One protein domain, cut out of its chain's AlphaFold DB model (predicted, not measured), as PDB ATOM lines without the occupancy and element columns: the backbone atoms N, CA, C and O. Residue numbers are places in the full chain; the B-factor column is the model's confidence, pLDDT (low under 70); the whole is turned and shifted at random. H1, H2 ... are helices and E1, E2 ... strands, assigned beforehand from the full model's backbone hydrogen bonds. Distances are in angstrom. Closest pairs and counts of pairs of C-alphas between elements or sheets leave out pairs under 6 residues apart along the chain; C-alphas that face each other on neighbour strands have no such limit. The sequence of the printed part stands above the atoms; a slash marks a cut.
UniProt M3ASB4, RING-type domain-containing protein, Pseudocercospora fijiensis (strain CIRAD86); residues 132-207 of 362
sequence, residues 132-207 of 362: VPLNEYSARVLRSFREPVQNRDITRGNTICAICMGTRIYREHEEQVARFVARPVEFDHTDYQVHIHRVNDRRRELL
ATOM      1  N   VAL A 132      -6.461  45.913   9.428       87.31
ATOM      2  CA  VAL A 132      -7.324  47.099   9.339       87.31
ATOM      3  C   VAL A 132      -7.428  47.557   7.881       87.31
ATOM      4  O   VAL A 132      -6.383  47.818   7.281       87.31
ATOM      5  N   PRO A 133      -8.638  47.732   7.315       84.88
ATOM      6  CA  PRO A 133      -8.802  48.302   5.986       84.88
ATOM      7  C   PRO A 133      -8.413  49.781   6.002       84.88
ATOM      8  O   PRO A 133      -8.894  50.552   6.836       84.88
ATOM      9  N   LEU A 134      -7.555  50.187   5.074       78.94
ATOM     10  CA  LEU A 134      -7.127  51.563   4.867       78.94
ATOM     11  C   LEU A 134      -8.254  52.363   4.202       78.94
ATOM     12  O   LEU A 134      -8.658  52.094   3.074       78.94
ATOM     13  N   ASN A 135      -8.765  53.341   4.944       73.31
ATOM     14  CA  ASN A 135      -9.723  54.362   4.533       73.31
ATOM     15  C   ASN A 135      -9.431  55.644   5.342       73.31
ATOM     16  O   ASN A 135      -8.572  55.629   6.224       73.31
ATOM     17  N   GLU A 136     -10.112  56.763   5.077       67.94
ATOM     18  CA  GLU A 136      -9.805  58.036   5.761       67.94
ATOM     19  C   GLU A 136      -9.923  57.933   7.297       67.94
ATOM     20  O   GLU A 136      -9.057  58.416   8.031       67.94
ATOM     21  N   TYR A 137     -10.955  57.240   7.790       64.69
ATOM     22  CA  TYR A 137     -11.200  57.054   9.220       64.69
ATOM     23  C   TYR A 137     -10.105  56.210   9.886       64.69
ATOM     24  O   TYR A 137      -9.535  56.619  10.900       64.69
ATOM     25  N   SER A 138      -9.753  55.060   9.305       70.38
ATOM     26  CA  SER A 138      -8.689  54.208   9.840       70.38
ATOM     27  C   SER A 138      -7.318  54.858   9.715       70.38
ATOM     28  O   SER A 138      -6.548  54.813  10.671       70.38
ATOM     29  N   ALA A 139      -7.043  55.575   8.624       67.69
ATOM     30  CA  ALA A 139      -5.838  56.379   8.472       67.69
ATOM     31  C   ALA A 139      -5.744  57.482   9.541       67.69
ATOM     32  O   ALA A 139      -4.647  57.790  10.000       67.69
ATOM     33  N   ARG A 140      -6.859  58.084   9.979       65.25
ATOM     34  CA  ARG A 140      -6.874  59.068  11.080       65.25
ATOM     35  C   ARG A 140      -6.639  58.435  12.451       65.25
ATOM     36  O   ARG A 140      -5.948  59.034  13.274       65.25
ATOM     37  N   VAL A 141      -7.159  57.231  12.699       63.12
ATOM     38  CA  VAL A 141      -6.900  56.498  13.950       63.12
ATOM     39  C   VAL A 141      -5.457  55.984  13.987       63.12
ATOM     40  O   VAL A 141      -4.744  56.265  14.948       63.12
ATOM     41  N   LEU A 142      -4.988  55.321  12.929       67.44
ATOM     42  CA  LEU A 142      -3.653  54.721  12.832       67.44
ATOM     43  C   LEU A 142      -2.509  55.748  12.711       67.44
ATOM     44  O   LEU A 142      -1.421  55.492  13.233       67.44
ATOM     45  N   ARG A 143      -2.767  56.962  12.191       62.53
ATOM     46  CA  ARG A 143      -1.857  58.125  12.330       62.53
ATOM     47  C   ARG A 143      -1.472  58.424  13.788       62.53
ATOM     48  O   ARG A 143      -0.424  59.005  14.033       62.53
ATOM     49  N   SER A 144      -2.279  57.999  14.764       56.62
ATOM     50  CA  SER A 144      -1.972  58.134  16.201       56.62
ATOM     51  C   SER A 144      -0.855  57.203  16.691       56.62
ATOM     52  O   SER A 144      -0.387  57.361  17.814       56.62
ATOM     53  N   PHE A 145      -0.464  56.209  15.889       58.78
ATOM     54  CA  PHE A 145       0.526  55.189  16.241       58.78
ATOM     55  C   PHE A 145       1.864  55.413  15.512       58.78
ATOM     56  O   PHE A 145       2.906  54.979  16.016       58.78
ATOM     57  N   ARG A 146       1.841  56.080  14.343       58.81
ATOM     58  CA  ARG A 146       3.020  56.540  13.586       58.81
ATOM     59  C   ARG A 146       2.633  57.564  12.502       58.81
ATOM     60  O   ARG A 146       1.541  57.490  11.944       58.81
ATOM     61  N   GLU A 147       3.551  58.463  12.152       48.53
ATOM     62  CA  GLU A 147       3.333  59.557  11.188       48.53
ATOM     63  C   GLU A 147       3.225  59.204   9.681       48.53
ATOM     64  O   GLU A 147       2.448  59.886   9.011       48.53
ATOM     65  N   PRO A 148       3.906  58.188   9.095       50.47
ATOM     66  CA  PRO A 148       4.025  58.048   7.630       50.47
ATOM     67  C   PRO A 148       2.727  57.662   6.898       50.47
ATOM     68  O   PRO A 148       2.677  57.669   5.670       50.47
ATOM     69  N   VAL A 149       1.637  57.414   7.629       49.53
ATOM     70  CA  VAL A 149       0.279  57.199   7.093       49.53
ATOM     71  C   VAL A 149      -0.294  58.476   6.423       49.53
ATOM     72  O   VAL A 149      -1.405  58.463   5.901       49.53
ATOM     73  N   GLN A 150       0.440  59.597   6.414       52.00
ATOM     74  CA  GLN A 150       0.033  60.849   5.762       52.00
ATOM     75  C   GLN A 150       0.034  60.806   4.220       52.00
ATOM     76  O   GLN A 150      -0.838  61.439   3.635       52.00
ATOM     77  N   ASN A 151       0.945  60.055   3.580       50.50
ATOM     78  CA  ASN A 151       1.209  60.131   2.127       50.50
ATOM     79  C   ASN A 151       0.856  58.859   1.321       50.50
ATOM     80  O   ASN A 151       1.344  58.685   0.207       50.50
ATOM     81  N   ARG A 152       0.015  57.955   1.844       59.53
ATOM     82  CA  ARG A 152      -0.561  56.887   1.002       59.53
ATOM     83  C   ARG A 152      -1.744  57.438   0.211       59.53
ATOM     84  O   ARG A 152      -2.602  58.095   0.796       59.53
ATOM     85  N   ASP A 153      -1.847  57.074  -1.065       57.28
ATOM     86  CA  ASP A 153      -3.137  57.094  -1.755       57.28
ATOM     87  C   ASP A 153      -4.084  56.132  -1.005       57.28
ATOM     88  O   ASP A 153      -3.732  54.986  -0.719       57.28
ATOM     89  N   ILE A 154      -5.247  56.623  -0.572       57.41
ATOM     90  CA  ILE A 154      -6.087  55.972   0.458       57.41
ATOM     91  C   ILE A 154      -7.024  54.914  -0.183       57.41
ATOM     92  O   ILE A 154      -8.043  54.499   0.368       57.41
ATOM     93  N   THR A 155      -6.691  54.456  -1.388       54.00
ATOM     94  CA  THR A 155      -7.581  53.718  -2.287       54.00
ATOM     95  C   THR A 155      -7.397  52.195  -2.219       54.00
ATOM     96  O   THR A 155      -6.951  51.548  -3.160       54.00
ATOM     97  N   ARG A 156      -7.925  51.604  -1.132       62.91
ATOM     98  CA  ARG A 156      -8.252  50.160  -0.973       62.91
ATOM     99  C   ARG A 156      -7.055  49.212  -0.741       62.91
ATOM    100  O   ARG A 156      -6.617  48.498  -1.639       62.91
ATOM    101  N   GLY A 157      -6.634  49.090   0.518       77.00
ATOM    102  CA  GLY A 157      -5.780  47.992   1.002       77.00
ATOM    103  C   GLY A 157      -6.011  47.699   2.487       77.00
ATOM    104  O   GLY A 157      -6.842  48.357   3.109       77.00
ATOM    105  N   ASN A 158      -5.273  46.755   3.083       87.88
ATOM    106  CA  ASN A 158      -5.212  46.584   4.544       87.88
ATOM    107  C   ASN A 158      -3.796  46.860   5.076       87.88
ATOM    108  O   ASN A 158      -2.818  46.557   4.398       87.88
ATOM    109  N   THR A 159      -3.701  47.357   6.311       89.25
ATOM    110  CA  THR A 159      -2.466  47.414   7.120       89.25
ATOM    111  C   THR A 159      -2.641  46.621   8.425       89.25
ATOM    112  O   THR A 159      -3.724  46.118   8.737       89.25
ATOM    113  N   ILE A 160      -1.568  46.497   9.198       90.62
ATOM    114  CA  ILE A 160      -1.510  45.834  10.503       90.62
ATOM    115  C   ILE A 160      -2.315  46.608  11.561       90.62
ATOM    116  O   ILE A 160      -2.198  47.824  11.701       90.62
ATOM    117  N   CYS A 161      -3.094  45.902  12.385       86.44
ATOM    118  CA  CYS A 161      -3.713  46.489  13.571       86.44
ATOM    119  C   CYS A 161      -2.673  46.684  14.682       86.44
ATOM    120  O   CYS A 161      -2.324  45.740  15.391       86.44
ATOM    121  N   ALA A 162      -2.261  47.934  14.898       82.56
ATOM    122  CA  ALA A 162      -1.290  48.361  15.910       82.56
ATOM    123  C   ALA A 162      -1.657  48.082  17.388       82.56
ATOM    124  O   ALA A 162      -0.920  48.492  18.289       82.56
ATOM    125  N   ILE A 163      -2.804  47.441  17.637       78.81
ATOM    126  CA  ILE A 163      -3.281  47.034  18.962       78.81
ATOM    127  C   ILE A 163      -3.094  45.522  19.125       78.81
ATOM    128  O   ILE A 163      -2.222  45.117  19.881       78.81
ATOM    129  N   CYS A 164      -3.817  44.689  18.360       84.44
ATOM    130  CA  CYS A 164      -3.679  43.223  18.434       84.44
ATOM    131  C   CYS A 164      -2.253  42.752  18.112       84.44
ATOM    132  O   CYS A 164      -1.670  41.935  18.821       84.44
ATOM    133  N   MET A 165      -1.676  43.296  17.038       87.75
ATOM    134  CA  MET A 165      -0.366  42.883  16.528       87.75
ATOM    135  C   MET A 165       0.799  43.550  17.279       87.75
ATOM    136  O   MET A 165       1.957  43.293  16.967       87.75
ATOM    137  N   GLY A 166       0.505  44.403  18.265       81.75
ATOM    138  CA  GLY A 166       1.496  45.154  19.025       81.75
ATOM    139  C   GLY A 166       2.094  46.352  18.276       81.75
ATOM    140  O   GLY A 166       2.140  46.431  17.046       81.75
ATOM    141  N   THR A 167       2.594  47.314  19.050       79.00
ATOM    142  CA  THR A 167       3.170  48.565  18.530       79.00
ATOM    143  C   THR A 167       4.474  48.374  17.769       79.00
ATOM    144  O   THR A 167       4.716  49.105  16.809       79.00
ATOM    145  N   ARG A 168       5.310  47.411  18.178       83.69
ATOM    146  CA  ARG A 168       6.611  47.144  17.546       83.69
ATOM    147  C   ARG A 168       6.438  46.645  16.107       83.69
ATOM    148  O   ARG A 168       6.900  47.308  15.187       83.69
ATOM    149  N   ILE A 169       5.679  45.564  15.919       89.75
ATOM    150  CA  ILE A 169       5.433  44.950  14.601       89.75
ATOM    151  C   ILE A 169       4.716  45.927  13.660       89.75
ATOM    152  O   ILE A 169       5.071  46.018  12.489       89.75
ATOM    153  N   TYR A 170       3.771  46.728  14.165       87.19
ATOM    154  CA  TYR A 170       3.156  47.798  13.372       87.19
ATOM    155  C   TYR A 170       4.159  48.877  12.930       87.19
ATOM    156  O   TYR A 170       4.123  49.307  11.779       87.19
ATOM    157  N   ARG A 171       5.070  49.318  13.809       83.44
ATOM    158  CA  ARG A 171       6.102  50.303  13.440       83.44
ATOM    159  C   ARG A 171       7.067  49.745  12.397       83.44
ATOM    160  O   ARG A 171       7.295  50.431  11.409       83.44
ATOM    161  N   GLU A 172       7.554  48.516  12.589       89.25
ATOM    162  CA  GLU A 172       8.377  47.790  11.607       89.25
ATOM    163  C   GLU A 172       7.661  47.694  10.247       89.25
ATOM    164  O   GLU A 172       8.251  47.974   9.207       89.25
ATOM    165  N   HIS A 173       6.365  47.369  10.242       91.00
ATOM    166  CA  HIS A 173       5.581  47.278   9.011       91.00
ATOM    167  C   HIS A 173       5.493  48.617   8.277       91.00
ATOM    168  O   HIS A 173       5.806  48.694   7.092       91.00
ATOM    169  N   GLU A 174       5.145  49.697   8.982       86.06
ATOM    170  CA  GLU A 174       5.106  51.041   8.396       86.06
ATOM    171  C   GLU A 174       6.505  51.553   7.972       86.06
ATOM    172  O   GLU A 174       6.586  52.544   7.249       86.06
ATOM    173  N   GLU A 175       7.615  50.924   8.384       86.75
ATOM    174  CA  GLU A 175       8.949  51.158   7.795       86.75
ATOM    175  C   GLU A 175       9.096  50.458   6.451       86.75
ATOM    176  O   GLU A 175       9.508  51.102   5.485       86.75
ATOM    177  N   GLN A 176       8.683  49.192   6.350       89.88
ATOM    178  CA  GLN A 176       8.691  48.482   5.072       89.88
ATOM    179  C   GLN A 176       7.786  49.159   4.038       89.88
ATOM    180  O   GLN A 176       8.196  49.324   2.891       89.88
ATOM    181  N   VAL A 177       6.603  49.651   4.428       86.12
ATOM    182  CA  VAL A 177       5.757  50.388   3.474       86.12
ATOM    183  C   VAL A 177       6.352  51.745   3.100       86.12
ATOM    184  O   VAL A 177       6.295  52.118   1.931       86.12
ATOM    185  N   ALA A 178       6.966  52.475   4.037       83.88
ATOM    186  CA  ALA A 178       7.631  53.740   3.715       83.88
ATOM    187  C   ALA A 178       8.794  53.543   2.723       83.88
ATOM    188  O   ALA A 178       8.921  54.317   1.776       83.88
ATOM    189  N   ARG A 179       9.596  52.480   2.889       86.69
ATOM    190  CA  ARG A 179      10.653  52.092   1.939       86.69
ATOM    191  C   ARG A 179      10.075  51.726   0.568       86.69
ATOM    192  O   ARG A 179      10.520  52.277  -0.434       86.69
ATOM    193  N   PHE A 180       9.057  50.860   0.529       86.62
ATOM    194  CA  PHE A 180       8.402  50.424  -0.709       86.62
ATOM    195  C   PHE A 180       7.790  51.590  -1.496       86.62
ATOM    196  O   PHE A 180       7.979  51.685  -2.702       86.62
ATOM    197  N   VAL A 181       7.093  52.511  -0.820       83.62
ATOM    198  CA  VAL A 181       6.490  53.693  -1.462       83.62
ATOM    199  C   VAL A 181       7.559  54.681  -1.944       83.62
ATOM    200  O   VAL A 181       7.376  55.304  -2.985       83.62
ATOM    201  N   ALA A 182       8.683  54.815  -1.229       85.56
ATOM    202  CA  ALA A 182       9.772  55.703  -1.635       85.56
ATOM    203  C   ALA A 182      10.589  55.167  -2.825       85.56
ATOM    204  O   ALA A 182      11.023  55.962  -3.657       85.56
ATOM    205  N   ARG A 183      10.829  53.849  -2.901       86.75
ATOM    206  CA  ARG A 183      11.623  53.203  -3.966       86.75
ATOM    207  C   ARG A 183      11.097  51.795  -4.304       86.75
ATOM    208  O   ARG A 183      11.719  50.808  -3.914       86.75
ATOM    209  N   PRO A 184       9.993  51.658  -5.060       84.31
ATOM    210  CA  PRO A 184       9.371  50.352  -5.308       84.31
ATOM    211  C   PRO A 184      10.218  49.405  -6.175       84.31
ATOM    212  O   PRO A 184      10.030  48.197  -6.097       84.31
ATOM    213  N   VAL A 185      11.147  49.931  -6.984       87.50
ATOM    214  CA  VAL A 185      12.036  49.133  -7.860       87.50
ATOM    215  C   VAL A 185      13.304  48.657  -7.133       87.50
ATOM    216  O   VAL A 185      13.855  47.620  -7.478       87.50
ATOM    217  N   GLU A 186      13.752  49.385  -6.105       87.44
ATOM    218  CA  GLU A 186      14.931  49.039  -5.285       87.44
ATOM    219  C   GLU A 186      14.542  48.321  -3.978       87.44
ATOM    220  O   GLU A 186      15.354  48.195  -3.062       87.44
ATOM    221  N   PHE A 187      13.280  47.912  -3.838       88.06
ATOM    222  CA  PHE A 187      12.763  47.378  -2.586       88.06
ATOM    223  C   PHE A 187      13.286  45.962  -2.319       88.06
ATOM    224  O   PHE A 187      13.007  45.035  -3.080       88.06
ATOM    225  N   ASP A 188      14.006  45.775  -1.209       89.00
ATOM    226  CA  ASP A 188      14.431  44.440  -0.792       89.00
ATOM    227  C   ASP A 188      13.233  43.613  -0.308       89.00
ATOM    228  O   ASP A 188      12.759  43.720   0.828       89.00
ATOM    229  N   HIS A 189      12.772  42.732  -1.190       89.12
ATOM    230  CA  HIS A 189      11.757  41.743  -0.871       89.12
ATOM    231  C   HIS A 189      12.221  40.751   0.213       89.12
ATOM    232  O   HIS A 189      11.367  40.155   0.863       89.12
ATOM    233  N   THR A 190      13.525  40.591   0.462       91.00
ATOM    234  CA  THR A 190      14.068  39.638   1.446       91.00
ATOM    235  C   THR A 190      13.788  40.082   2.881       91.00
ATOM    236  O   THR A 190      13.125  39.353   3.621       91.00
ATOM    237  N   ASP A 191      14.193  41.297   3.273       89.81
ATOM    238  CA  ASP A 191      13.840  41.888   4.577       89.81
ATOM    239  C   ASP A 191      12.312  41.985   4.758       89.81
ATOM    240  O   ASP A 191      11.781  41.740   5.846       89.81
ATOM    241  N   TYR A 192      11.567  42.235   3.674       92.81
ATOM    242  CA  TYR A 192      10.105  42.203   3.714       92.81
ATOM    243  C   TYR A 192       9.522  40.807   3.986       92.81
ATOM    244  O   TYR A 192       8.618  40.703   4.813       92.81
ATOM    245  N   GLN A 193      10.042  39.731   3.378       92.56
ATOM    246  CA  GLN A 193       9.594  38.367   3.694       92.56
ATOM    247  C   GLN A 193       9.925  37.983   5.139       92.56
ATOM    248  O   GLN A 193       9.075  37.443   5.846       92.56
ATOM    249  N   VAL A 194      11.121  38.329   5.626       93.88
ATOM    250  CA  VAL A 194      11.495  38.107   7.034       93.88
ATOM    251  C   VAL A 194      10.562  38.887   7.973       93.88
ATOM    252  O   VAL A 194      10.141  38.364   9.006       93.88
ATOM    253  N   HIS A 195      10.171  40.112   7.612       94.31
ATOM    254  CA  HIS A 195       9.157  40.870   8.341       94.31
ATOM    255  C   HIS A 195       7.769  40.198   8.295       94.31
ATOM    256  O   HIS A 195       7.156  40.028   9.349       94.31
ATOM    257  N   ILE A 196       7.279  39.768   7.126       95.44
ATOM    258  CA  ILE A 196       5.981  39.081   6.991       95.44
ATOM    259  C   ILE A 196       5.958  37.750   7.755       95.44
ATOM    260  O   ILE A 196       4.928  37.420   8.345       95.44
ATOM    261  N   HIS A 197       7.085  37.040   7.864       94.50
ATOM    262  CA  HIS A 197       7.192  35.866   8.731       94.50
ATOM    263  C   HIS A 197       6.930  36.231  10.203       94.50
ATOM    264  O   HIS A 197       6.019  35.662  10.804       94.50
ATOM    265  N   ARG A 198       7.604  37.266  10.742       94.81
ATOM    266  CA  ARG A 198       7.366  37.773  12.115       94.81
ATOM    267  C   ARG A 198       5.926  38.254  12.334       94.81
ATOM    268  O   ARG A 198       5.376  38.109  13.426       94.81
ATOM    269  N   VAL A 199       5.296  38.833  11.308       95.12
ATOM    270  CA  VAL A 199       3.869  39.192  11.349       95.12
ATOM    271  C   VAL A 199       3.016  37.929  11.460       95.12
ATOM    272  O   VAL A 199       2.122  37.877  12.302       95.12
ATOM    273  N   ASN A 200       3.295  36.906  10.652       95.69
ATOM    274  CA  ASN A 200       2.561  35.644  10.643       95.69
ATOM    275  C   ASN A 200       2.775  34.805  11.917       95.69
ATOM    276  O   ASN A 200       1.820  34.168  12.357       95.69
ATOM    277  N   ASP A 201       3.937  34.873  12.573       94.44
ATOM    278  CA  ASP A 201       4.145  34.328  13.925       94.44
ATOM    279  C   ASP A 201       3.150  34.925  14.921       94.44
ATOM    280  O   ASP A 201       2.341  34.208  15.512       94.44
ATOM    281  N   ARG A 202       3.109  36.261  15.020       91.12
ATOM    282  CA  ARG A 202       2.173  36.948  15.916       91.12
ATOM    283  C   ARG A 202       0.705  36.706  15.538       91.12
ATOM    284  O   ARG A 202      -0.169  36.780  16.397       91.12
ATOM    285  N   ARG A 203       0.398  36.397  14.272       92.19
ATOM    286  CA  ARG A 203      -0.956  35.982  13.860       92.19
ATOM    287  C   ARG A 203      -1.296  34.583  14.364       92.19
ATOM    288  O   ARG A 203      -2.396  34.406  14.876       92.19
ATOM    289  N   ARG A 204      -0.355  33.633  14.300       90.12
ATOM    290  CA  ARG A 204      -0.509  32.285  14.873       90.12
ATOM    291  C   ARG A 204      -0.735  32.338  16.388       90.12
ATOM    292  O   ARG A 204      -1.682  31.717  16.860       90.12
ATOM    293  N   GLU A 205       0.037  33.145  17.121       86.44
ATOM    294  CA  GLU A 205      -0.164  33.393  18.566       86.44
ATOM    295  C   GLU A 205      -1.586  33.881  18.907       86.44
ATOM    296  O   GLU A 205      -2.125  33.554  19.960       86.44
ATOM    297  N   LEU A 206      -2.199  34.661  18.010       83.06
ATOM    298  CA  LEU A 206      -3.534  35.247  18.171       83.06
ATOM    299  C   LEU A 206      -4.660  34.411  17.537       83.06
ATOM    300  O   LEU A 206      -5.799  34.875  17.473       83.06
ATOM    301  N   LEU A 207      -4.361  33.197  17.057       87.25
ATOM    302  CA  LEU A 207      -5.295  32.313  16.342       87.25
ATOM    303  C   LEU A 207      -5.920  32.969  15.088       87.25
ATOM    304  O   LEU A 207      -7.081  32.739  14.740       87.25
TER     305      LEU A 207
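This is residues 132 to 207 of the 362 residues of the protein "RING-type domain-containing protein" of Pseudocercospora fijiensis (strain CIRAD86) (UniProt M3ASB4). Two long helices, H3 and H4, fold back as a hairpin that touches along part of its length; the short H1, H2 and E1 gather on H3's side, apart from H4. The 76 printed residues, mostly helix, have four named helices and one named strand, in the order H1, H2, E1, H3, H4. The whole is compact, with a radius of gyration of the C-alphas of 12.4 A and spans of 30 by 29 by 19 A.

H1, residues 136 to 142, only just touches H2, residues 147 to 150, with 3 pairs of C-alphas within 8 A, the closest Ala 139 and Val 149 at 6.3 A. E1, residues 158 to 160, pairs with no named strand. H3, residues 167 to 182, touches H4, residues 189 to 205, at a shallow tilt of 28 degrees, opposite ways; their closest C-alphas, Gln 176 and Tyr 192, are 6.6 A apart. In H1, H3 and H4 every O i to N i+4 pair is within hydrogen-bond range; H2 is too short for one.

H1 begins at C-alpha 136 (-9.805, 58.036, 5.761). H3 is 22.4 A long; H4, 24.3 A, ends at C-alpha 205 (-0.164, 33.393, 18.566).

The printed part has no cut and no long link. Residues 136 to 137 and 139 to 156 have pLDDT under 70.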